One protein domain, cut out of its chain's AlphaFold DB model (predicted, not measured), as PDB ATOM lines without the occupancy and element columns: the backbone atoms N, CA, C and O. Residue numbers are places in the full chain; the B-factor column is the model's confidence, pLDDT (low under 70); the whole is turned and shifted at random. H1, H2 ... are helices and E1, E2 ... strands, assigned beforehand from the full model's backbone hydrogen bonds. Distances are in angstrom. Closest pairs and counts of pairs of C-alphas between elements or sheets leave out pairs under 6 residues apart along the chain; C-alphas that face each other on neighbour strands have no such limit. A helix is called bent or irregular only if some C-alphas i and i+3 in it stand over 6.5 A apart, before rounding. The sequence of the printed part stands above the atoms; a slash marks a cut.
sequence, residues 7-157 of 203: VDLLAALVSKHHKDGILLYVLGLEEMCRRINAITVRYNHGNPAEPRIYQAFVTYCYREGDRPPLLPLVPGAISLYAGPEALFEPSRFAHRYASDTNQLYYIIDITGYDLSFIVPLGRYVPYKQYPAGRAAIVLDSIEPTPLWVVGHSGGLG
ATOM      1  N   VAL A   7      31.958 140.762  12.996       71.44
ATOM      2  CA  VAL A   7      32.181 141.523  11.760       71.44
ATOM      3  C   VAL A   7      31.416 142.854  11.771       71.44
ATOM      4  O   VAL A   7      32.002 143.891  11.459       71.44
ATOM      5  N   ASP A   8      30.153 142.856  12.209       76.56
ATOM      6  CA  ASP A   8      29.325 144.072  12.301       76.56
ATOM      7  C   ASP A   8      29.869 145.057  13.345       76.56
ATOM      8  O   ASP A   8      29.811 146.274  13.175       76.56
ATOM      9  N   LEU A   9      30.442 144.528  14.429       79.69
ATOM     10  CA  LEU A   9      31.042 145.321  15.506       79.69
ATOM     11  C   LEU A   9      32.331 146.028  15.066       79.69
ATOM     12  O   LEU A   9      32.638 147.122  15.549       79.69
ATOM     13  N   LEU A  10      33.079 145.416  14.145       88.88
ATOM     14  CA  LEU A  10      34.314 145.974  13.600       88.88
ATOM     15  C   LEU A  10      34.069 146.926  12.426       88.88
ATOM     16  O   LEU A  10      34.902 147.795  12.186       88.88
ATOM     17  N   ALA A  11      32.931 146.829  11.735       92.38
ATOM     18  CA  ALA A  11      32.646 147.584  10.513       92.38
ATOM     19  C   ALA A  11      32.851 149.103  10.656       92.38
ATOM     20  O   ALA A  11      33.476 149.727   9.796       92.38
ATOM     21  N   ALA A  12      32.395 149.696  11.762       91.06
ATOM     22  CA  ALA A  12      32.575 151.126  12.023       91.06
ATOM     23  C   ALA A  12      34.049 151.495  12.273       91.06
ATOM     24  O   ALA A  12      34.522 152.528  11.799       91.06
ATOM     25  N   LEU A  13      34.781 150.639  12.992       93.31
ATOM     26  CA  LEU A  13      36.201 150.833  13.287       93.31
ATOM     27  C   LEU A  13      37.040 150.714  12.010       93.31
ATOM     28  O   LEU A  13      37.828 151.609  11.707       93.31
ATOM     29  N   VAL A  14      36.818 149.651  11.235       93.62
ATOM     30  CA  VAL A  14      37.514 149.398   9.972       93.62
ATOM     31  C   VAL A  14      37.224 150.513   8.977       93.62
ATOM     32  O   VAL A  14      38.163 151.104   8.456       93.62
ATOM     33  N   SER A  15      35.955 150.889   8.791       94.31
ATOM     34  CA  SER A  15      35.587 152.021   7.928       94.31
ATOM     35  C   SER A  15      36.312 153.303   8.331       94.31
ATOM     36  O   SER A  15      36.810 154.023   7.477       94.31
ATOM     37  N   LYS A  16      36.415 153.591   9.633       94.31
ATOM     38  CA  LYS A  16      37.074 154.804  10.124       94.31
ATOM     39  C   LYS A  16      38.583 154.803   9.868       94.31
ATOM     40  O   LYS A  16      39.109 155.815   9.413       94.31
ATOM     41  N   HIS A  17      39.272 153.716  10.211       93.62
ATOM     42  CA  HIS A  17      40.736 153.642  10.138       93.62
ATOM     43  C   HIS A  17      41.252 153.382   8.722       93.62
ATOM     44  O   HIS A  17      42.364 153.790   8.404       93.62
ATOM     45  N   HIS A  18      40.438 152.751   7.876       91.31
ATOM     46  CA  HIS A  18      40.822 152.335   6.532       91.31
ATOM     47  C   HIS A  18      40.092 153.089   5.417       91.31
ATOM     48  O   HIS A  18      40.202 152.682   4.268       91.31
ATOM     49  N   LYS A  19      39.353 154.174   5.705       89.69
ATOM     50  CA  LYS A  19      38.577 154.918   4.686       89.69
ATOM     51  C   LYS A  19      39.388 155.322   3.447       89.69
ATOM     52  O   LYS A  19      38.846 155.300   2.349       89.69
ATOM     53  N   ASP A  20      40.666 155.643   3.639       84.25
ATOM     54  CA  ASP A  20      41.611 156.043   2.587       84.25
ATOM     55  C   ASP A  20      42.621 154.915   2.282       84.25
ATOM     56  O   ASP A  20      43.660 155.129   1.660       84.25
ATOM     57  N   GLY A  21      42.339 153.718   2.800       82.75
ATOM     58  CA  GLY A  21      43.155 152.524   2.698       82.75
ATOM     59  C   GLY A  21      42.937 151.803   1.376       82.75
ATOM     60  O   GLY A  21      41.810 151.594   0.911       82.75
ATOM     61  N   ILE A  22      44.042 151.397   0.769       77.56
ATOM     62  CA  ILE A  22      44.081 150.712  -0.518       77.56
ATOM     63  C   ILE A  22      43.331 149.382  -0.463       77.56
ATOM     64  O   ILE A  22      42.563 149.048  -1.367       77.56
ATOM     65  N   LEU A  23      43.534 148.600   0.592       77.12
ATOM     66  CA  LEU A  23      42.934 147.276   0.688       77.12
ATOM     67  C   LEU A  23      41.461 147.344   1.026       77.12
ATOM     68  O   LEU A  23      40.712 146.505   0.531       77.12
ATOM     69  N   LEU A  24      41.021 148.348   1.787       84.62
ATOM     70  CA  LEU A  24      39.590 148.589   1.931       84.62
ATOM     71  C   LEU A  24      38.942 148.869   0.574       84.62
ATOM     72  O   LEU A  24      37.896 148.289   0.283       84.62
ATOM     73  N   TYR A  25      39.574 149.690  -0.267       81.50
ATOM     74  CA  TYR A  25      39.082 149.971  -1.615       81.50
ATOM     75  C   TYR A  25      39.020 148.706  -2.490       81.50
ATOM     76  O   TYR A  25      37.999 148.433  -3.120       81.50
ATOM     77  N   VAL A  26      40.085 147.898  -2.494       73.88
ATOM     78  CA  VAL A  26      40.200 146.701  -3.348       73.88
ATOM     79  C   VAL A  26      39.329 145.538  -2.864       73.88
ATOM     80  O   VAL A  26      38.670 144.859  -3.655       73.88
ATOM     81  N   LEU A  27      39.359 145.250  -1.564       76.00
ATOM     82  CA  LEU A  27      38.752 144.052  -0.986       76.00
ATOM     83  C   LEU A  27      37.344 144.314  -0.458       76.00
ATOM     84  O   LEU A  27      36.518 143.399  -0.465       76.00
ATOM     85  N   GLY A  28      37.029 145.555  -0.096       83.06
ATOM     86  CA  GLY A  28      35.776 145.938   0.542       83.06
ATOM     87  C   GLY A  28      35.774 145.710   2.056       83.06
ATOM     88  O   GLY A  28      36.641 145.044   2.626       83.06
ATOM     89  N   LEU A  29      34.761 146.279   2.710       87.62
ATOM     90  CA  LEU A  29      34.665 146.358   4.168       87.62
ATOM     91  C   LEU A  29      34.588 144.995   4.862       87.62
ATOM     92  O   LEU A  29      35.278 144.777   5.851       87.62
ATOM     93  N   GLU A  30      33.777 144.076   4.342       84.62
ATOM     94  CA  GLU A  30      33.572 142.754   4.946       84.62
ATOM     95  C   GLU A  30      34.882 141.958   5.051       84.62
ATOM     96  O   GLU A  30      35.230 141.445   6.116       84.62
ATOM     97  N   GLU A  31      35.655 141.919   3.966       81.19
ATOM     98  CA  GLU A  31      36.932 141.209   3.922       81.19
ATOM     99  C   GLU A  31      37.984 141.879   4.818       81.19
ATOM    100  O   GLU A  31      38.751 141.187   5.492       81.19
ATOM    101  N   MET A  32      37.988 143.213   4.902       86.12
ATOM    102  CA  MET A  32      38.857 143.926   5.841       86.12
ATOM    103  C   MET A  32      38.496 143.632   7.299       86.12
ATOM    104  O   MET A  32      39.389 143.371   8.106       86.12
ATOM    105  N   CYS A  33      37.206 143.582   7.641       89.50
ATOM    106  CA  CYS A  33      36.757 143.150   8.965       89.50
ATOM    107  C   CYS A  33      37.206 141.720   9.279       89.50
ATOM    108  O   CYS A  33      37.700 141.467  10.379       89.50
ATOM    109  N   ARG A  34      37.090 140.792   8.319       84.62
ATOM    110  CA  ARG A  34      37.546 139.403   8.483       84.62
ATOM    111  C   ARG A  34      39.048 139.332   8.765       84.62
ATOM    112  O   ARG A  34      39.455 138.608   9.671       84.62
ATOM    113  N   ARG A  35      39.862 140.110   8.044       83.25
ATOM    114  CA  ARG A  35      41.324 140.175   8.226       83.25
ATOM    115  C   ARG A  35      41.723 140.749   9.574       83.25
ATOM    116  O   ARG A  35      42.527 140.129  10.266       83.25
ATOM    117  N   ILE A  36      41.136 141.880   9.966       89.06
ATOM    118  CA  ILE A  36      41.368 142.472  11.289       89.06
ATOM    119  C   ILE A  36      40.997 141.473  12.375       89.06
ATOM    120  O   ILE A  36      41.816 141.193  13.245       89.06
ATOM    121  N   ASN A  37      39.819 140.854  12.271       88.44
ATOM    122  CA  ASN A  37      39.387 139.844  13.223       88.44
ATOM    123  C   ASN A  37      40.374 138.668  13.299       88.44
ATOM    124  O   ASN A  37      40.762 138.263  14.390       88.44
ATOM    125  N   ALA A  38      40.820 138.145  12.155       83.38
ATOM    126  CA  ALA A  38      41.783 137.051  12.110       83.38
ATOM    127  C   ALA A  38      43.108 137.423  12.791       83.38
ATOM    128  O   ALA A  38      43.614 136.639  13.588       83.38
ATOM    129  N   ILE A  39      43.646 138.620  12.538       82.69
ATOM    130  CA  ILE A  39      44.894 139.092  13.161       82.69
ATOM    131  C   ILE A  39      44.705 139.276  14.662       82.69
ATOM    132  O   ILE A  39      45.500 138.768  15.450       82.69
ATOM    133  N   THR A  40      43.639 139.961  15.072       88.06
ATOM    134  CA  THR A  40      43.377 140.231  16.485       88.06
ATOM    135  C   THR A  40      43.182 138.939  17.276       88.06
ATOM    136  O   THR A  40      43.753 138.797  18.353       88.06
ATOM    137  N   VAL A  41      42.424 137.975  16.752       86.25
ATOM    138  CA  VAL A  41      42.189 136.695  17.435       86.25
ATOM    139  C   VAL A  41      43.444 135.823  17.420       86.25
ATOM    140  O   VAL A  41      43.840 135.298  18.456       86.25
ATOM    141  N   ARG A  42      44.085 135.666  16.255       79.38
ATOM    142  CA  ARG A  42      45.185 134.710  16.074       79.38
ATOM    143  C   ARG A  42      46.500 135.184  16.674       79.38
ATOM    144  O   ARG A  42      47.239 134.359  17.196       79.38
ATOM    145  N   TYR A  43      46.809 136.472  16.550       78.00
ATOM    146  CA  TYR A  43      48.119 137.012  16.917       78.00
ATOM    147  C   TYR A  43      48.086 137.870  18.177       78.00
ATOM    148  O   TYR A  43      49.096 137.956  18.864       78.00
ATOM    149  N   ASN A  44      46.932 138.453  18.508       83.94
ATOM    150  CA  ASN A  44      46.790 139.296  19.696       83.94
ATOM    151  C   ASN A  44      45.875 138.674  20.764       83.94
ATOM    152  O   ASN A  44      45.587 139.330  21.761       83.94
ATOM    153  N   HIS A  45      45.409 137.435  20.558       84.62
ATOM    154  CA  HIS A  45      44.553 136.690  21.490       84.62
ATOM    155  C   HIS A  45      43.277 137.434  21.918       84.62
ATOM    156  O   HIS A  45      42.758 137.225  23.015       84.62
ATOM    157  N   GLY A  46      42.747 138.304  21.055       87.81
ATOM    158  CA  GLY A  46      41.488 138.988  21.325       87.81
ATOM    159  C   GLY A  46      40.329 137.994  21.424       87.81
ATOM    160  O   GLY A  46      40.243 137.050  20.640       87.81
ATOM    161  N   ASN A  47      39.423 138.220  22.379       90.44
ATOM    162  CA  ASN A  47      38.272 137.351  22.619       90.44
ATOM    163  C   ASN A  47      36.980 137.934  22.008       90.44
ATOM    164  O   ASN A  47      36.361 138.801  22.628       90.44
ATOM    165  N   PRO A  48      36.506 137.449  20.844       88.62
ATOM    166  CA  PRO A  48      35.288 137.957  20.214       88.62
ATOM    167  C   PRO A  48      34.003 137.553  20.956       88.62
ATOM    168  O   PRO A  48      32.942 138.095  20.648       88.62
ATOM    169  N   ALA A  49      34.069 136.638  21.936       89.12
ATOM    170  CA  ALA A  49      32.921 136.271  22.769       89.12
ATOM    171  C   ALA A  49      32.483 137.404  23.717       89.12
ATOM    172  O   ALA A  49      31.369 137.371  24.239       89.12
ATOM    173  N   GLU A  50      33.319 138.435  23.895       89.56
ATOM    174  CA  GLU A  50      33.023 139.628  24.694       89.56
ATOM    175  C   GLU A  50      33.005 140.897  23.815       89.56
ATOM    176  O   GLU A  50      33.931 141.709  23.867       89.56
ATOM    177  N   PRO A  51      31.938 141.126  23.019       87.94
ATOM    178  CA  PRO A  51      31.836 142.178  22.001       87.94
ATOM    179  C   PRO A  51      32.406 143.557  22.347       87.94
ATOM    180  O   PRO A  51      33.147 144.143  21.561       87.94
ATOM    181  N   ARG A  52      32.046 144.101  23.515       88.94
ATOM    182  CA  ARG A  52      32.440 145.461  23.915       88.94
ATOM    183  C   ARG A  52      33.913 145.538  24.303       88.94
ATOM    184  O   ARG A  52      34.589 146.492  23.931       88.94
ATOM    185  N   ILE A  53      34.397 144.531  25.027       91.69
ATOM    186  CA  ILE A  53      35.800 144.433  25.446       91.69
ATOM    187  C   ILE A  53      36.670 144.177  24.219       91.69
ATOM    188  O   ILE A  53      37.677 144.850  24.028       91.69
ATOM    189  N   TYR A  54      36.217 143.296  23.328       92.06
ATOM    190  CA  TYR A  54      36.866 143.025  22.056       92.06
ATOM    191  C   TYR A  54      36.991 144.277  21.184       92.06
ATOM    192  O   TYR A  54      38.082 144.603  20.725       92.06
ATOM    193  N   GLN A  55      35.905 145.032  20.997       92.25
ATOM    194  CA  GLN A  55      35.932 146.264  20.207       92.25
ATOM    195  C   GLN A  55      36.873 147.319  20.813       92.25
ATOM    196  O   GLN A  55      37.622 147.968  20.077       92.25
ATOM    197  N   ALA A  56      36.865 147.480  22.141       93.25
ATOM    198  CA  ALA A  56      37.784 148.380  22.837       93.25
ATOM    199  C   ALA A  56      39.247 147.941  22.662       93.25
ATOM    200  O   ALA A  56      40.108 148.773  22.379       93.25
ATOM    201  N   PHE A  57      39.511 146.635  22.745       94.19
ATOM    202  CA  PHE A  57      40.828 146.053  22.510       94.19
ATOM    203  C   PHE A  57      41.320 146.295  21.078       94.19
ATOM    204  O   PHE A  57      42.421 146.803  20.889       94.19
ATOM    205  N   VAL A  58      40.491 146.032  20.063       94.00
ATOM    206  CA  VAL A  58      40.872 146.277  18.660       94.00
ATOM    207  C   VAL A  58      41.128 147.769  18.427       94.00
ATOM    208  O   VAL A  58      42.088 148.136  17.757       94.00
ATOM    209  N   THR A  59      40.315 148.642  19.030       94.81
ATOM    210  CA  THR A  59      40.516 150.099  18.971       94.81
ATOM    211  C   THR A  59      41.861 150.507  19.571       94.81
ATOM    212  O   THR A  59      42.554 151.350  19.001       94.81
ATOM    213  N   TYR A  60      42.243 149.903  20.699       94.44
ATOM    214  CA  TYR A  60      43.547 150.115  21.321       94.44
ATOM    215  C   TYR A  60      44.690 149.671  20.400       94.44
ATOM    216  O   TYR A  60      45.664 150.401  20.255       94.44
ATOM    217  N   CYS A  61      44.544 148.546  19.695       94.38
ATOM    218  CA  CYS A  61      45.579 148.054  18.787       94.38
ATOM    219  C   CYS A  61      45.906 149.003  17.617       94.38
ATOM    220  O   CYS A  61      46.981 148.880  17.039       94.38
ATOM    221  N   TYR A  62      45.029 149.943  17.253       95.00
ATOM    222  CA  TYR A  62      45.314 150.952  16.220       95.00
ATOM    223  C   TYR A  62      46.115 152.161  16.725       95.00
ATOM    224  O   TYR A  62      46.368 153.094  15.958       95.00
ATOM    225  N   ARG A  63      46.441 152.211  18.018       94.50
ATOM    226  CA  ARG A  63      46.996 153.401  18.659       94.50
ATOM    227  C   ARG A  63      48.300 153.115  19.371       94.50
ATOM    228  O   ARG A  63      48.525 152.041  19.911       94.50
ATOM    229  N   GLU A  64      49.099 154.165  19.435       92.31
ATOM    230  CA  GLU A  64      50.276 154.284  20.269       92.31
ATOM    231  C   GLU A  64      50.088 155.507  21.174       92.31
ATOM    232  O   GLU A  64      50.322 156.652  20.777       92.31
ATOM    233  N   GLY A  65      49.554 155.275  22.375       91.38
ATOM    234  CA  GLY A  65      49.029 156.358  23.207       91.38
ATOM    235  C   GLY A  65      47.819 157.027  22.541       91.38
ATOM    236  O   GLY A  65      46.835 156.360  22.218       91.38
ATOM    237  N   ASP A  66      47.901 158.339  22.313       91.56
ATOM    238  CA  ASP A  66      46.795 159.143  21.765       91.56
ATOM    239  C   ASP A  66      46.826 159.313  20.238       91.56
ATOM    240  O   ASP A  66      45.926 159.923  19.655       91.56
ATOM    241  N   ARG A  67      47.842 158.762  19.567       91.69
ATOM    242  CA  ARG A  67      48.042 158.896  18.116       91.69
ATOM    243  C   ARG A  67      48.107 157.529  17.426       91.69
ATOM    244  O   ARG A  67      48.341 156.519  18.089       91.69
ATOM    245  N   PRO A  68      47.916 157.466  16.100       90.25
ATOM    246  CA  PRO A  68      48.335 156.305  15.324       90.25
ATOM    247  C   PRO A  68      49.859 156.112  15.426       90.25
ATOM    248  O   PRO A  68      50.586 157.109  15.495       90.25
ATOM    249  N   PRO A  69      50.353 154.866  15.415       90.31
ATOM    250  CA  PRO A  69      51.787 154.590  15.359       90.31
ATOM    251  C   PRO A  69      52.410 155.147  14.076       90.31
ATOM    252  O   PRO A  69      51.821 155.068  12.995       90.31
ATOM    253  N   LEU A  70      53.622 155.687  14.186       86.44
ATOM    254  CA  LEU A  70      54.405 156.107  13.027       86.44
ATOM    255  C   LEU A  70      55.379 154.994  12.654       86.44
ATOM    256  O   LEU A  70      56.220 154.616  13.465       86.44
ATOM    257  N   LEU A  71      55.277 154.489  11.423       81.00
ATOM    258  CA  LEU A  71      56.168 153.468  10.865       81.00
ATOM    259  C   LEU A  71      57.051 154.102   9.775       81.00
ATOM    260  O   LEU A  71      56.635 154.164   8.618       81.00
ATOM    261  N   PRO A  72      58.273 154.577  10.098       70.12
ATOM    262  CA  PRO A  72      59.098 155.347   9.159       70.12
ATOM    263  C   PRO A  72      59.462 154.585   7.880       70.12
ATOM    264  O   PRO A  72      59.676 155.191   6.835       70.12
ATOM    265  N   LEU A  73      59.529 153.254   7.964       67.31
ATOM    266  CA  LEU A  73      59.885 152.383   6.845       67.31
ATOM    267  C   LEU A  73      58.766 152.239   5.808       67.31
ATOM    268  O   LEU A  73      59.050 151.856   4.677       67.31
ATOM    269  N   VAL A  74      57.511 152.512   6.183       69.06
ATOM    270  CA  VAL A  74      56.349 152.392   5.294       69.06
ATOM    271  C   VAL A  74      55.440 153.607   5.498       69.06
ATOM    272  O   VAL A  74      54.520 153.576   6.319       69.06
ATOM    273  N   PRO A  75      55.696 154.709   4.772       71.25
ATOM    274  CA  PRO A  75      54.850 155.894   4.820       71.25
ATOM    275  C   PRO A  75      53.387 155.559   4.506       71.25
ATOM    276  O   PRO A  75      53.106 154.780   3.598       71.25
ATOM    277  N   GLY A  76      52.454 156.148   5.259       75.81
ATOM    278  CA  GLY A  76      51.016 155.912   5.074       75.81
ATOM    279  C   GLY A  76      50.513 154.558   5.587       75.81
ATOM    280  O   GLY A  76      49.352 154.225   5.360       75.81
ATOM    281  N   ALA A  77      51.343 153.773   6.281       81.31
ATOM    282  CA  ALA A  77      50.910 152.508   6.859       81.31
ATOM    283  C   ALA A  77      49.760 152.689   7.860       81.31
ATOM    284  O   ALA A  77      49.825 153.494   8.789       81.31
ATOM    285  N   ILE A  78      48.726 151.871   7.690       89.00
ATOM    286  CA  ILE A  78      47.675 151.644   8.674       89.00
ATOM    287  C   ILE A  78      48.015 150.328   9.355       89.00
ATOM    288  O   ILE A  78      47.995 149.258   8.736       89.00
ATOM    289  N   SER A  79      48.355 150.402  10.633       89.69
ATOM    290  CA  SER A  79      48.933 149.273  11.344       89.69
ATOM    291  C   SER A  79      48.135 148.872  12.577       89.69
ATOM    292  O   SER A  79      47.339 149.643  13.112       89.69
ATOM    293  N   LEU A  80      48.370 147.642  13.022       91.44
ATOM    294  CA  LEU A  80      47.732 147.038  14.182       91.44
ATOM    295  C   LEU A  80      48.814 146.488  15.111       91.44
ATOM    296  O   LEU A  80      49.736 145.815  14.657       91.44
ATOM    297  N   TYR A  81      48.718 146.801  16.399       92.44
ATOM    298  CA  TYR A  81      49.700 146.417  17.410       92.44
ATOM    299  C   TYR A  81      49.949 144.910  17.392       92.44
ATOM    300  O   TYR A  81      48.995 144.138  17.316       92.44
ATOM    301  N   ALA A  82      51.216 144.497  17.452       87.81
ATOM    302  CA  ALA A  82      51.612 143.095  17.333       87.81
ATOM    303  C   ALA A  82      51.755 142.361  18.675       87.81
ATOM    304  O   ALA A  82      52.191 141.210  18.694       87.81
ATOM    305  N   GLY A  83      51.407 143.018  19.787       83.69
ATOM    306  CA  GLY A  83      51.615 142.472  21.123       83.69
ATOM    307  C   GLY A  83      53.086 142.521  21.570       83.69
ATOM    308  O   GLY A  83      53.995 142.732  20.761       83.69
ATOM    309  N   PRO A  84      53.352 142.337  22.873       77.06
ATOM    310  CA  PRO A  84      54.709 142.200  23.386       77.06
ATOM    311  C   PRO A  84      55.289 140.815  23.049       77.06
ATOM    312  O   PRO A  84      54.641 139.792  23.268       77.06
ATOM    313  N   GLU A  85      56.544 140.776  22.590       67.12
ATOM    314  CA  GLU A  85      57.251 139.532  22.220       67.12
ATOM    315  C   GLU A  85      57.336 138.503  23.346       67.12
ATOM    316  O   GLU A  85      57.341 137.305  23.093       67.12
ATOM    317  N   ALA A  86      57.395 138.965  24.594       56.88
ATOM    318  CA  ALA A  86      57.573 138.095  25.749       56.88
ATOM    319  C   ALA A  86      56.340 137.235  26.073       56.88
ATOM    320  O   ALA A  86      56.464 136.261  26.809       56.88
ATOM    321  N   LEU A  87      55.155 137.606  25.574       59.75
ATOM    322  CA  LEU A  87      53.912 136.913  25.917       59.75
ATOM    323  C   LEU A  87      53.508 135.860  24.885       59.75
ATOM    324  O   LEU A  87      52.772 134.938  25.230       59.75
ATOM    325  N   PHE A  88      53.988 135.968  23.645       61.22
ATOM    326  CA  PHE A  88      53.493 135.162  22.534       61.22
ATOM    327  C   PHE A  88      54.649 134.806  21.609       61.22
ATOM    328  O   PHE A  88      55.402 135.699  21.235       61.22
ATOM    329  N   GLU A  89      54.788 133.535  21.207       57.34
ATOM    330  CA  GLU A  89      55.662 133.208  20.075       57.34
ATOM    331  C   GLU A  89      55.063 133.890  18.840       57.34
ATOM    332  O   GLU A  89      54.008 133.453  18.360       57.34
ATOM    333  N   PRO A  90      55.671 134.974  18.323       56.03
ATOM    334  CA  PRO A  90      55.142 135.602  17.131       56.03
ATOM    335  C   PRO A  90      55.174 134.559  16.019       56.03
ATOM    336  O   PRO A  90      56.120 133.770  15.918       56.03
ATOM    337  N   SER A  91      54.149 134.558  15.163       57.44
ATOM    338  CA  SER A  91      54.230 133.800  13.919       57.44
ATOM    339  C   SER A  91      55.557 134.158  13.259       57.44
ATOM    340  O   SER A  91      55.784 135.322  12.928       57.44
ATOM    341  N   ARG A  92      56.443 133.167  13.086       54.28
ATOM    342  CA  ARG A  92      57.786 133.356  12.497       54.28
ATOM    343  C   ARG A  92      57.732 133.971  11.096       54.28
ATOM    344  O   ARG A  92      58.751 134.400  10.566       54.28
ATOM    345  N   PHE A  93      56.538 133.989  10.521       54.03
ATOM    346  CA  PHE A  93      56.234 134.398   9.167       54.03
ATOM    347  C   PHE A  93      55.539 135.759   9.118       54.03
ATOM    348  O   PHE A  93      55.622 136.426   8.097       54.03
ATOM    349  N   ALA A  94      54.925 136.208  10.220       64.38
ATOM    350  CA  ALA A  94      54.226 137.483  10.227       64.38
ATOM    351  C   ALA A  94      55.204 138.660  10.261       64.38
ATOM    352  O   ALA A  94      56.017 138.802  11.182       64.38
ATOM    353  N   HIS A  95      55.114 139.525   9.252       69.88
ATOM    354  CA  HIS A  95      55.968 140.701   9.144       69.88
ATOM    355  C   HIS A  95      55.563 141.764  10.169       69.88
ATOM    356  O   HIS A  95      54.427 142.240  10.187       69.88
ATOM    357  N   ARG A  96      56.520 142.146  11.020       79.25
ATOM    358  CA  ARG A  96      56.355 143.168  12.056       79.25
ATOM    359  C   ARG A  96      57.321 144.313  11.812       79.25
ATOM    360  O   ARG A  96      58.469 144.088  11.432       79.25
ATOM    361  N   TYR A  97      56.851 145.523  12.072       80.12
ATOM    362  CA  TYR A  97      57.586 146.758  11.848       80.12
ATOM    363  C   TYR A  97      57.643 147.536  13.153       80.12
ATOM    364  O   TYR A  97      56.639 147.645  13.858       80.12
ATOM    365  N   ALA A  98      58.829 148.042  13.480       84.56
ATOM    366  CA  ALA A  98      59.015 148.892  14.643       84.56
ATOM    367  C   ALA A  98      58.486 150.303  14.354       84.56
ATOM    368  O   ALA A  98      58.750 150.864  13.285       84.56
ATOM    369  N   SER A  99      57.760 150.865  15.316       88.94
ATOM    370  CA  SER A  99      57.439 152.287  15.359       88.94
ATOM    371  C   SER A  99      58.623 153.120  15.847       88.94
ATOM    372  O   SER A  99      59.656 152.593  16.266       88.94
ATOM    373  N   ASP A 100      58.453 154.440  15.841       88.81
ATOM    374  CA  ASP A 100      59.380 155.394  16.458       88.81
ATOM    375  C   ASP A 100      59.544 155.204  17.982       88.81
ATOM    376  O   ASP A 100      60.553 155.641  18.536       88.81
ATOM    377  N   THR A 101      58.622 154.502  18.659       90.94
ATOM    378  CA  THR A 101      58.763 154.110  20.080       90.94
ATOM    379  C   THR A 101      59.288 152.685  20.289       90.94
ATOM    380  O   THR A 101      59.324 152.200  21.419       90.94
ATOM    381  N   ASN A 102      59.731 152.012  19.219       89.31
ATOM    382  CA  ASN A 102      60.168 150.607  19.200       89.31
ATOM    383  C   ASN A 102      59.072 149.578  19.528       89.31
ATOM    384  O   ASN A 102      59.372 148.411  19.784       89.31
ATOM    385  N   GLN A 103      57.800 149.970  19.492       90.75
ATOM    386  CA  GLN A 103      56.701 149.010  19.545       90.75
ATOM    387  C   GLN A 103      56.533 148.327  18.188       90.75
ATOM    388  O   GLN A 103      56.777 148.923  17.141       90.75
ATOM    389  N   LEU A 104      56.124 147.061  18.202       87.75
ATOM    390  CA  LEU A 104      55.971 146.270  16.986       87.75
ATOM    391  C   LEU A 104      54.526 146.296  16.500       87.75
ATOM    392  O   LEU A 104      53.591 146.102  17.279       87.75
ATOM    393  N   TYR A 105      54.355 146.479  15.194       87.81
ATOM    394  CA  TYR A 105      53.055 146.515  14.538       87.81
ATOM    395  C   TYR A 105      53.036 145.651  13.278       87.81
ATOM    396  O   TYR A 105      54.026 145.558  12.550       87.81
ATOM    397  N   TYR A 106      51.879 145.057  13.000       84.69
ATOM    398  CA  TYR A 106      51.537 144.506  11.694       84.69
ATOM    399  C   TYR A 106      51.050 145.636  10.793       84.69
ATOM    400  O   TYR A 106      50.226 146.446  11.217       84.69
ATOM    401  N   ILE A 107      51.506 145.685   9.545       82.25
ATOM    402  CA  ILE A 107      50.935 146.597   8.548       82.25
ATOM    403  C   ILE A 107      49.709 145.915   7.963       82.25
ATOM    404  O   ILE A 107      49.825 144.856   7.359       82.25
ATOM    405  N   ILE A 108      48.534 146.498   8.175       83.50
ATOM    406  CA  ILE A 108      47.272 145.909   7.719       83.50
ATOM    407  C   ILE A 108      46.878 146.455   6.366       83.50
ATOM    408  O   ILE A 108      46.295 145.733   5.571       83.50
ATOM    409  N   ASP A 109      47.132 147.735   6.148       80.56
ATOM    410  CA  ASP A 109      46.733 148.481   4.969       80.56
ATOM    411  C   ASP A 109      47.678 149.676   4.818       80.56
ATOM    412  O   ASP A 109      48.528 149.934   5.676       80.56
ATOM    413  N   ILE A 110      47.544 150.403   3.726       78.62
ATOM    414  CA  ILE A 110      48.335 151.586   3.418       78.62
ATOM    415  C   ILE A 110      47.429 152.629   2.780       78.62
ATOM    416  O   ILE A 110      46.526 152.296   2.009       78.62
ATOM    417  N   THR A 111      47.669 153.897   3.077       79.81
ATOM    418  CA  THR A 111      47.055 154.993   2.334       79.81
ATOM    419  C   THR A 111      47.861 155.276   1.069       79.81
ATOM    420  O   THR A 111      49.090 155.194   1.059       79.81
ATOM    421  N   GLY A 112      47.170 155.584  -0.026       72.06
ATOM    422  CA  GLY A 112      47.790 155.899  -1.311       72.06
ATOM    423  C   GLY A 112      47.156 157.124  -1.953       72.06
ATOM    424  O   GLY A 112      45.950 157.325  -1.852       72.06
ATOM    425  N   TYR A 113      47.974 157.940  -2.620       65.25
ATOM    426  CA  TYR A 113      47.506 159.132  -3.341       65.25
ATOM    427  C   TYR A 113      47.015 158.818  -4.758       65.25
ATOM    428  O   TYR A 113      46.148 159.517  -5.270       65.25
ATOM    429  N   ASP A 114      47.566 157.776  -5.384       64.25
ATOM    430  CA  ASP A 114      47.211 157.358  -6.735       64.25
ATOM    431  C   ASP A 114      46.952 155.853  -6.761       64.25
ATOM    432  O   ASP A 114      47.869 155.034  -6.662       64.25
ATOM    433  N   LEU A 115      45.671 155.501  -6.876       61.12
ATOM    434  CA  LEU A 115      45.229 154.116  -6.850       61.12
ATOM    435  C   LEU A 115      45.523 153.365  -8.161       61.12
ATOM    436  O   LEU A 115      45.396 152.143  -8.197       61.12
ATOM    437  N   SER A 116      45.933 154.062  -9.229       57.31
ATOM    438  CA  SER A 116      46.208 153.455 -10.539       57.31
ATOM    439  C   SER A 116      47.456 152.564 -10.557       57.31
ATOM    440  O   SER A 116      47.558 151.663 -11.388       57.31
ATOM    441  N   PHE A 117      48.379 152.759  -9.609       51.62
ATOM    442  CA  PHE A 117      49.592 151.943  -9.460       51.62
ATOM    443  C   PHE A 117      49.387 150.677  -8.628       51.62
ATOM    444  O   PHE A 117      50.309 149.877  -8.452       51.62
ATOM    445  N   ILE A 118      48.183 150.488  -8.098       54.41
ATOM    446  CA  ILE A 118      47.857 149.338  -7.274       54.41
ATOM    447  C   ILE A 118      47.390 148.237  -8.205       54.41
ATOM    448  O   ILE A 118      46.344 148.341  -8.840       54.41
ATOM    449  N   VAL A 119      48.148 147.146  -8.244       48.34
ATOM    450  CA  VAL A 119      47.669 145.903  -8.836       48.34
ATOM    451  C   VAL A 119      46.903 145.167  -7.742       48.34
ATOM    452  O   VAL A 119      47.537 144.600  -6.845       48.34
ATOM    453  N   PRO A 120      45.556 145.175  -7.747       49.34
ATOM    454  CA  PRO A 120      44.814 144.355  -6.814       49.34
ATOM    455  C   PRO A 120      45.196 142.904  -7.089       49.34
ATOM    456  O   PRO A 120      44.950 142.383  -8.179       49.34
ATOM    457  N   LEU A 121      45.782 142.222  -6.101       45.50
ATOM    458  CA  LEU A 121      45.693 140.770  -6.094       45.50
ATOM    459  C   LEU A 121      44.201 140.475  -6.066       45.50
ATOM    460  O   LEU A 121      43.550 140.754  -5.056       45.50
ATOM    461  N   GLY A 122      43.654 140.042  -7.203       42.25
ATOM    462  CA  GLY A 122      42.219 139.867  -7.367       42.25
ATOM    463  C   GLY A 122      41.641 139.162  -6.146       42.25
ATOM    464  O   GLY A 122      42.276 138.247  -5.610       42.25
ATOM    465  N   ARG A 123      40.461 139.615  -5.689       44.94
ATOM    466  CA  ARG A 123      39.690 138.910  -4.654       44.94
ATOM    467  C   ARG A 123      39.806 137.430  -4.961       44.94
ATOM    468  O   ARG A 123      39.506 137.038  -6.087       44.94
ATOM    469  N   TYR A 124      40.295 136.643  -4.007       46.09
ATOM    470  CA  TYR A 124      40.316 135.198  -4.160       46.09
ATOM    471  C   TYR A 124      38.904 134.784  -4.568       46.09
ATOM    472  O   TYR A 124      37.971 134.877  -3.773       46.09
ATOM    473  N   VAL A 125      38.732 134.427  -5.838       47.44
ATOM    474  CA  VAL A 125      37.481 133.875  -6.324       47.44
ATOM    475  C   VAL A 125      37.530 132.446  -5.817       47.44
ATOM    476  O   VAL A 125      38.425 131.708  -6.250       47.44
ATOM    477  N   PRO A 126      36.646 132.047  -4.884       44.66
ATOM    478  CA  PRO A 126      36.557 130.657  -4.486       44.66
ATOM    479  C   PRO A 126      36.485 129.849  -5.768       44.66
ATOM    480  O   PRO A 126      35.659 130.157  -6.633       44.66
ATOM    481  N   TYR A 127      37.392 128.883  -5.935       44.88
ATOM    482  CA  TYR A 127      37.321 127.960  -7.057       44.88
ATOM    483  C   TYR A 127      35.866 127.504  -7.143       44.88
ATOM    484  O   TYR A 127      35.388 126.859  -6.209       44.88
ATOM    485  N   LYS A 128      35.156 127.880  -8.218       47.62
ATOM    486  CA  LYS A 128      33.693 127.719  -8.378       47.62
ATOM    487  C   LYS A 128      33.190 126.275  -8.176       47.62
ATOM    488  O   LYS A 128      31.995 126.030  -8.241       47.62
ATOM    489  N   GLN A 129      34.096 125.326  -7.966       52.31
ATOM    490  CA  GLN A 129      33.881 123.889  -7.895       52.31
ATOM    491  C   GLN A 129      34.116 123.283  -6.495       52.31
ATOM    492  O   GLN A 129      33.923 122.082  -6.342       52.31
ATOM    493  N   TYR A 130      34.517 124.055  -5.470       46.22
ATOM    494  CA  TYR A 130      34.756 123.513  -4.120       46.22
ATOM    495  C   TYR A 130      33.768 124.043  -3.062       46.22
ATOM    496  O   TYR A 130      33.350 125.197  -3.141       46.22
ATOM    497  N   PRO A 131      33.409 123.230  -2.041       52.44
ATOM    498  CA  PRO A 131      32.498 123.637  -0.969       52.44
ATOM    499  C   PRO A 131      33.006 124.876  -0.223       52.44
ATOM    500  O   PRO A 131      34.204 124.966   0.062       52.44
ATOM    501  N   ALA A 132      32.097 125.775   0.172       52.66
ATOM    502  CA  ALA A 132      32.401 127.033   0.870       52.66
ATOM    503  C   ALA A 132      33.360 126.867   2.069       52.66
ATOM    504  O   ALA A 132      34.225 127.713   2.291       52.66
ATOM    505  N   GLY A 133      33.285 125.737   2.782       48.78
ATOM    506  CA  GLY A 133      34.183 125.426   3.897       48.78
ATOM    507  C   GLY A 133      35.661 125.286   3.508       48.78
ATOM    508  O   GLY A 133      36.526 125.744   4.246       48.78
ATOM    509  N   ARG A 134      35.990 124.719   2.336       47.44
ATOM    510  CA  ARG A 134      37.395 124.611   1.890       47.44
ATOM    511  C   ARG A 134      37.966 125.963   1.474       47.44
ATOM    512  O   ARG A 134      39.131 126.230   1.742       47.44
ATOM    513  N   ALA A 135      37.152 126.806   0.846       49.50
ATOM    514  CA  ALA A 135      37.549 128.161   0.478       49.50
ATOM    515  C   ALA A 135      37.838 129.020   1.719       49.50
ATOM    516  O   ALA A 135      38.867 129.686   1.759       49.50
ATOM    517  N   ALA A 136      36.989 128.939   2.750       51.25
ATOM    518  CA  ALA A 136      37.213 129.614   4.028       51.25
ATOM    519  C   ALA A 136      38.517 129.150   4.703       51.25
ATOM    520  O   ALA A 136      39.356 129.978   5.030       51.25
ATOM    521  N   ILE A 137      38.758 127.833   4.782       53.88
ATOM    522  CA  ILE A 137      40.003 127.278   5.349       53.88
ATOM    523  C   ILE A 137      41.243 127.769   4.587       53.88
ATOM    524  O   ILE A 137      42.245 128.130   5.199       53.88
ATOM    525  N   VAL A 138      41.193 127.802   3.250       51.12
ATOM    526  CA  VAL A 138      42.308 128.317   2.439       51.12
ATOM    527  C   VAL A 138      42.525 129.806   2.706       51.12
ATOM    528  O   VAL A 138      43.664 130.225   2.888       51.12
ATOM    529  N   LEU A 139      41.456 130.595   2.787       53.31
ATOM    530  CA  LEU A 139      41.528 132.020   3.097       53.31
ATOM    531  C   LEU A 139      42.038 132.312   4.514       53.31
ATOM    532  O   LEU A 139      42.698 133.327   4.708       53.31
ATOM    533  N   ASP A 140      41.763 131.437   5.476       52.69
ATOM    534  CA  ASP A 140      42.272 131.522   6.851       52.69
ATOM    535  C   ASP A 140      43.731 131.023   6.963       52.69
ATOM    536  O   ASP A 140      44.441 131.319   7.929       52.69
ATOM    537  N   SER A 141      44.199 130.276   5.953       51.62
ATOM    538  CA  SER A 141      45.584 129.800   5.816       51.62
ATOM    539  C   SER A 141      46.501 130.747   5.029       51.62
ATOM    540  O   SER A 141      47.706 130.505   4.941       51.62
ATOM    541  N   ILE A 142      45.950 131.807   4.434       54.03
ATOM    542  CA  ILE A 142      46.732 132.886   3.828       54.03
ATOM    543  C   ILE A 142      47.029 133.898   4.927       54.03
ATOM    544  O   ILE A 142      46.159 134.219   5.735       54.03
ATOM    545  N   GLU A 143      48.262 134.398   4.971       58.53
ATOM    546  CA  GLU A 143      48.602 135.442   5.923       58.53
ATOM    547  C   GLU A 143      47.687 136.666   5.702       58.53
ATOM    548  O   GLU A 143      47.593 137.176   4.582       58.53
ATOM    549  N   PRO A 144      46.960 137.124   6.736       56.12
ATOM    550  CA  PRO A 144      46.010 138.225   6.595       56.12
ATOM    551  C   PRO A 144      46.707 139.572   6.348       56.12
ATOM    552  O   PRO A 144      46.053 140.505   5.873       56.12
ATOM    553  N   THR A 145      48.014 139.654   6.620       57.25
ATOM    554  CA  THR A 145      48.890 140.792   6.338       57.25
ATOM    555  C   THR A 145      49.083 140.946   4.822       57.25
ATOM    556  O   THR A 145      49.482 139.988   4.153       57.25
ATOM    557  N   PRO A 146      48.805 142.113   4.226       52.88
ATOM    558  CA  PRO A 146      49.155 142.367   2.833       52.88
ATOM    559  C   PRO A 146      50.668 142.319   2.607       52.88
ATOM    560  O   PRO A 146      51.442 142.953   3.313       52.88
ATOM    561  N   LEU A 147      51.081 141.605   1.561       51.16
ATOM    562  CA  LEU A 147      52.487 141.484   1.151       51.16
ATOM    563  C   LEU A 147      52.899 142.531   0.096       51.16
ATOM    564  O   LEU A 147      53.996 142.445  -0.448       51.16
ATOM    565  N   TRP A 148      52.031 143.496  -0.227       50.19
ATOM    566  CA  TRP A 148      52.207 144.386  -1.382       50.19
ATOM    567  C   TRP A 148      51.912 145.837  -1.013       50.19
ATOM    568  O   TRP A 148      50.877 146.129  -0.418       50.19
ATOM    569  N   VAL A 149      52.804 146.736  -1.427       47.69
ATOM    570  CA  VAL A 149      52.656 148.199  -1.375       47.69
ATOM    571  C   VAL A 149      53.273 148.757  -2.658       47.69
ATOM    572  O   VAL A 149      54.365 148.338  -3.038       47.69
ATOM    573  N   VAL A 150      52.612 149.697  -3.335       48.38
ATOM    574  CA  VAL A 150      53.228 150.441  -4.446       48.38
ATOM    575  C   VAL A 150      52.889 151.921  -4.315       48.38
ATOM    576  O   VAL A 150      51.734 152.318  -4.444       48.38
ATOM    577  N   GLY A 151      53.925 152.725  -4.068       43.75
ATOM    578  CA  GLY A 151      53.922 154.183  -4.185       43.75
ATOM    579  C   GLY A 151      55.084 154.657  -5.069       43.75
ATOM    580  O   GLY A 151      56.015 153.899  -5.337       43.75
ATOM    581  N   HIS A 152      55.036 155.920  -5.511       40.91
ATOM    582  CA  HIS A 152      55.935 156.538  -6.510       40.91
ATOM    583  C   HIS A 152      57.453 156.437  -6.215       40.91
ATOM    584  O   HIS A 152      58.262 156.660  -7.112       40.91
ATOM    585  N   SER A 153      57.854 156.125  -4.979       41.19
ATOM    586  CA  SER A 153      59.247 156.125  -4.501       41.19
ATOM    587  C   SER A 153      59.775 154.758  -4.047       41.19
ATOM    588  O   SER A 153      60.901 154.678  -3.560       41.19
ATOM    589  N   GLY A 154      59.006 153.680  -4.197       40.22
ATOM    590  CA  GLY A 154      59.452 152.356  -3.776       40.22
ATOM    591  C   GLY A 154      58.326 151.337  -3.812       40.22
ATOM    592  O   GLY A 154      57.277 151.523  -3.193       40.22
ATOM    593  N   GLY A 155      58.543 150.266  -4.572       37.66
ATOM    594  CA  GLY A 155      57.661 149.105  -4.592       37.66
ATOM    595  C   GLY A 155      57.975 148.124  -3.463       37.66
ATOM    596  O   GLY A 155      59.097 148.053  -2.964       37.66
ATOM    597  N   LEU A 156      56.981 147.323  -3.094       39.53
ATOM    598  CA  LEU A 156      57.105 146.119  -2.277       39.53
ATOM    599  C   LEU A 156      56.738 144.905  -3.145       39.53
ATOM    600  O   LEU A 156      55.634 144.817  -3.681       39.53
ATOM    601  N   GLY A 157      57.693 143.987  -3.307       40.84
ATOM    602  CA  GLY A 157      57.605 142.773  -4.125       40.84
ATOM    603  C   GLY A 157      58.939 142.010  -4.134       40.84
ATOM    604  O   GLY A 157      59.847 142.371  -3.389       40.84
TER     605      GLY A 157
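Overview. This is residues 7 to 157 of the 203 residues of an uncharacterized protein of Peniophora sp. CONT (UniProt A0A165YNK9). A two-strand antiparallel hairpin, E1 and E2, lies near the middle, with the helices H1 to H4 gathered to one side of it; H1 and H4 lie side by side and H3 runs crosswise to both. Long loops make much of the rest, and H5 lies far out at one end, where residues 128 to 133 stick out. The printed part has 151 residues with five named helices and two named strands, in the order H1 H2 H3 H4 E1 E2 H5. It is mostly helix, though under half of the residues, 66, are in named elements. The whole is compact, with a radius of gyration of the C-alphas of 15.4 A, and spans 48 by 42 by 31 A.

Along the chain. E1 is residues 77 to 81, 12.2 A long, and E2 is residues 104 to 110, 16.5 A, with C-alpha 104 at (55.971, 146.270, 16.986). H3, residues 29 to 44, is the longest helix, 20.9 A. H1, residues 7 to 18, is 14.8 A long and begins with C-alpha 7 at (32.181, 141.523, 11.760); it is irregular, but only just, with C-alphas 9 and 12 6.9 A apart. H2 is residues 22 to 27, 8.5 A, and H4 residues 51 to 61, 15.3 A. H5, residues 132 to 140, is 12.4 A long and ends with C-alpha 140 at (42.272, 131.522, 6.851).

Arrangement. E1 and E2 are antiparallel at 142 degrees; N 78 and O 109 are 2.8 A apart and N 106 and O 80 2.8 A, within hydrogen-bond range. The closest C-alphas of H4 and E1 are those of Cys 61 and Tyr 81, 4.6 A apart. Those of H2 and E2 are Leu 23 and Asp 109, 5.8 A. H3 and E1 are near each other. H1 touches H3, about perpendicular at 82 degrees, closest at the C-alphas of Val 7 and Cys 33, 5.6 A. With residues 9 to 13 alone H1 touches H4, at a shallow tilt of 22 degrees, the same way; the closest C-alphas, Leu 10 and Gln 55, are 6.8 A apart. H5 is close to H3 but not clearly touching, with the C-alphas of Ala 38 and Asp 140 7.6 A apart. In H2, H3, H4 and H5 every O i to N i+4 pair is within hydrogen-bond range; in H1, 6 of 8 are.

Size, cuts and confidence. The C-alphas farthest apart are those of Thr 101 and Gln 129, 48.1 A. The printed part has no cut. The links H4 to E1, E1 to E2 and E2 to H5 are long. The model's mean pLDDT over the printed part is 73.2; residues 73 to 74, 85 to 95 and 113 to 157 are under 70.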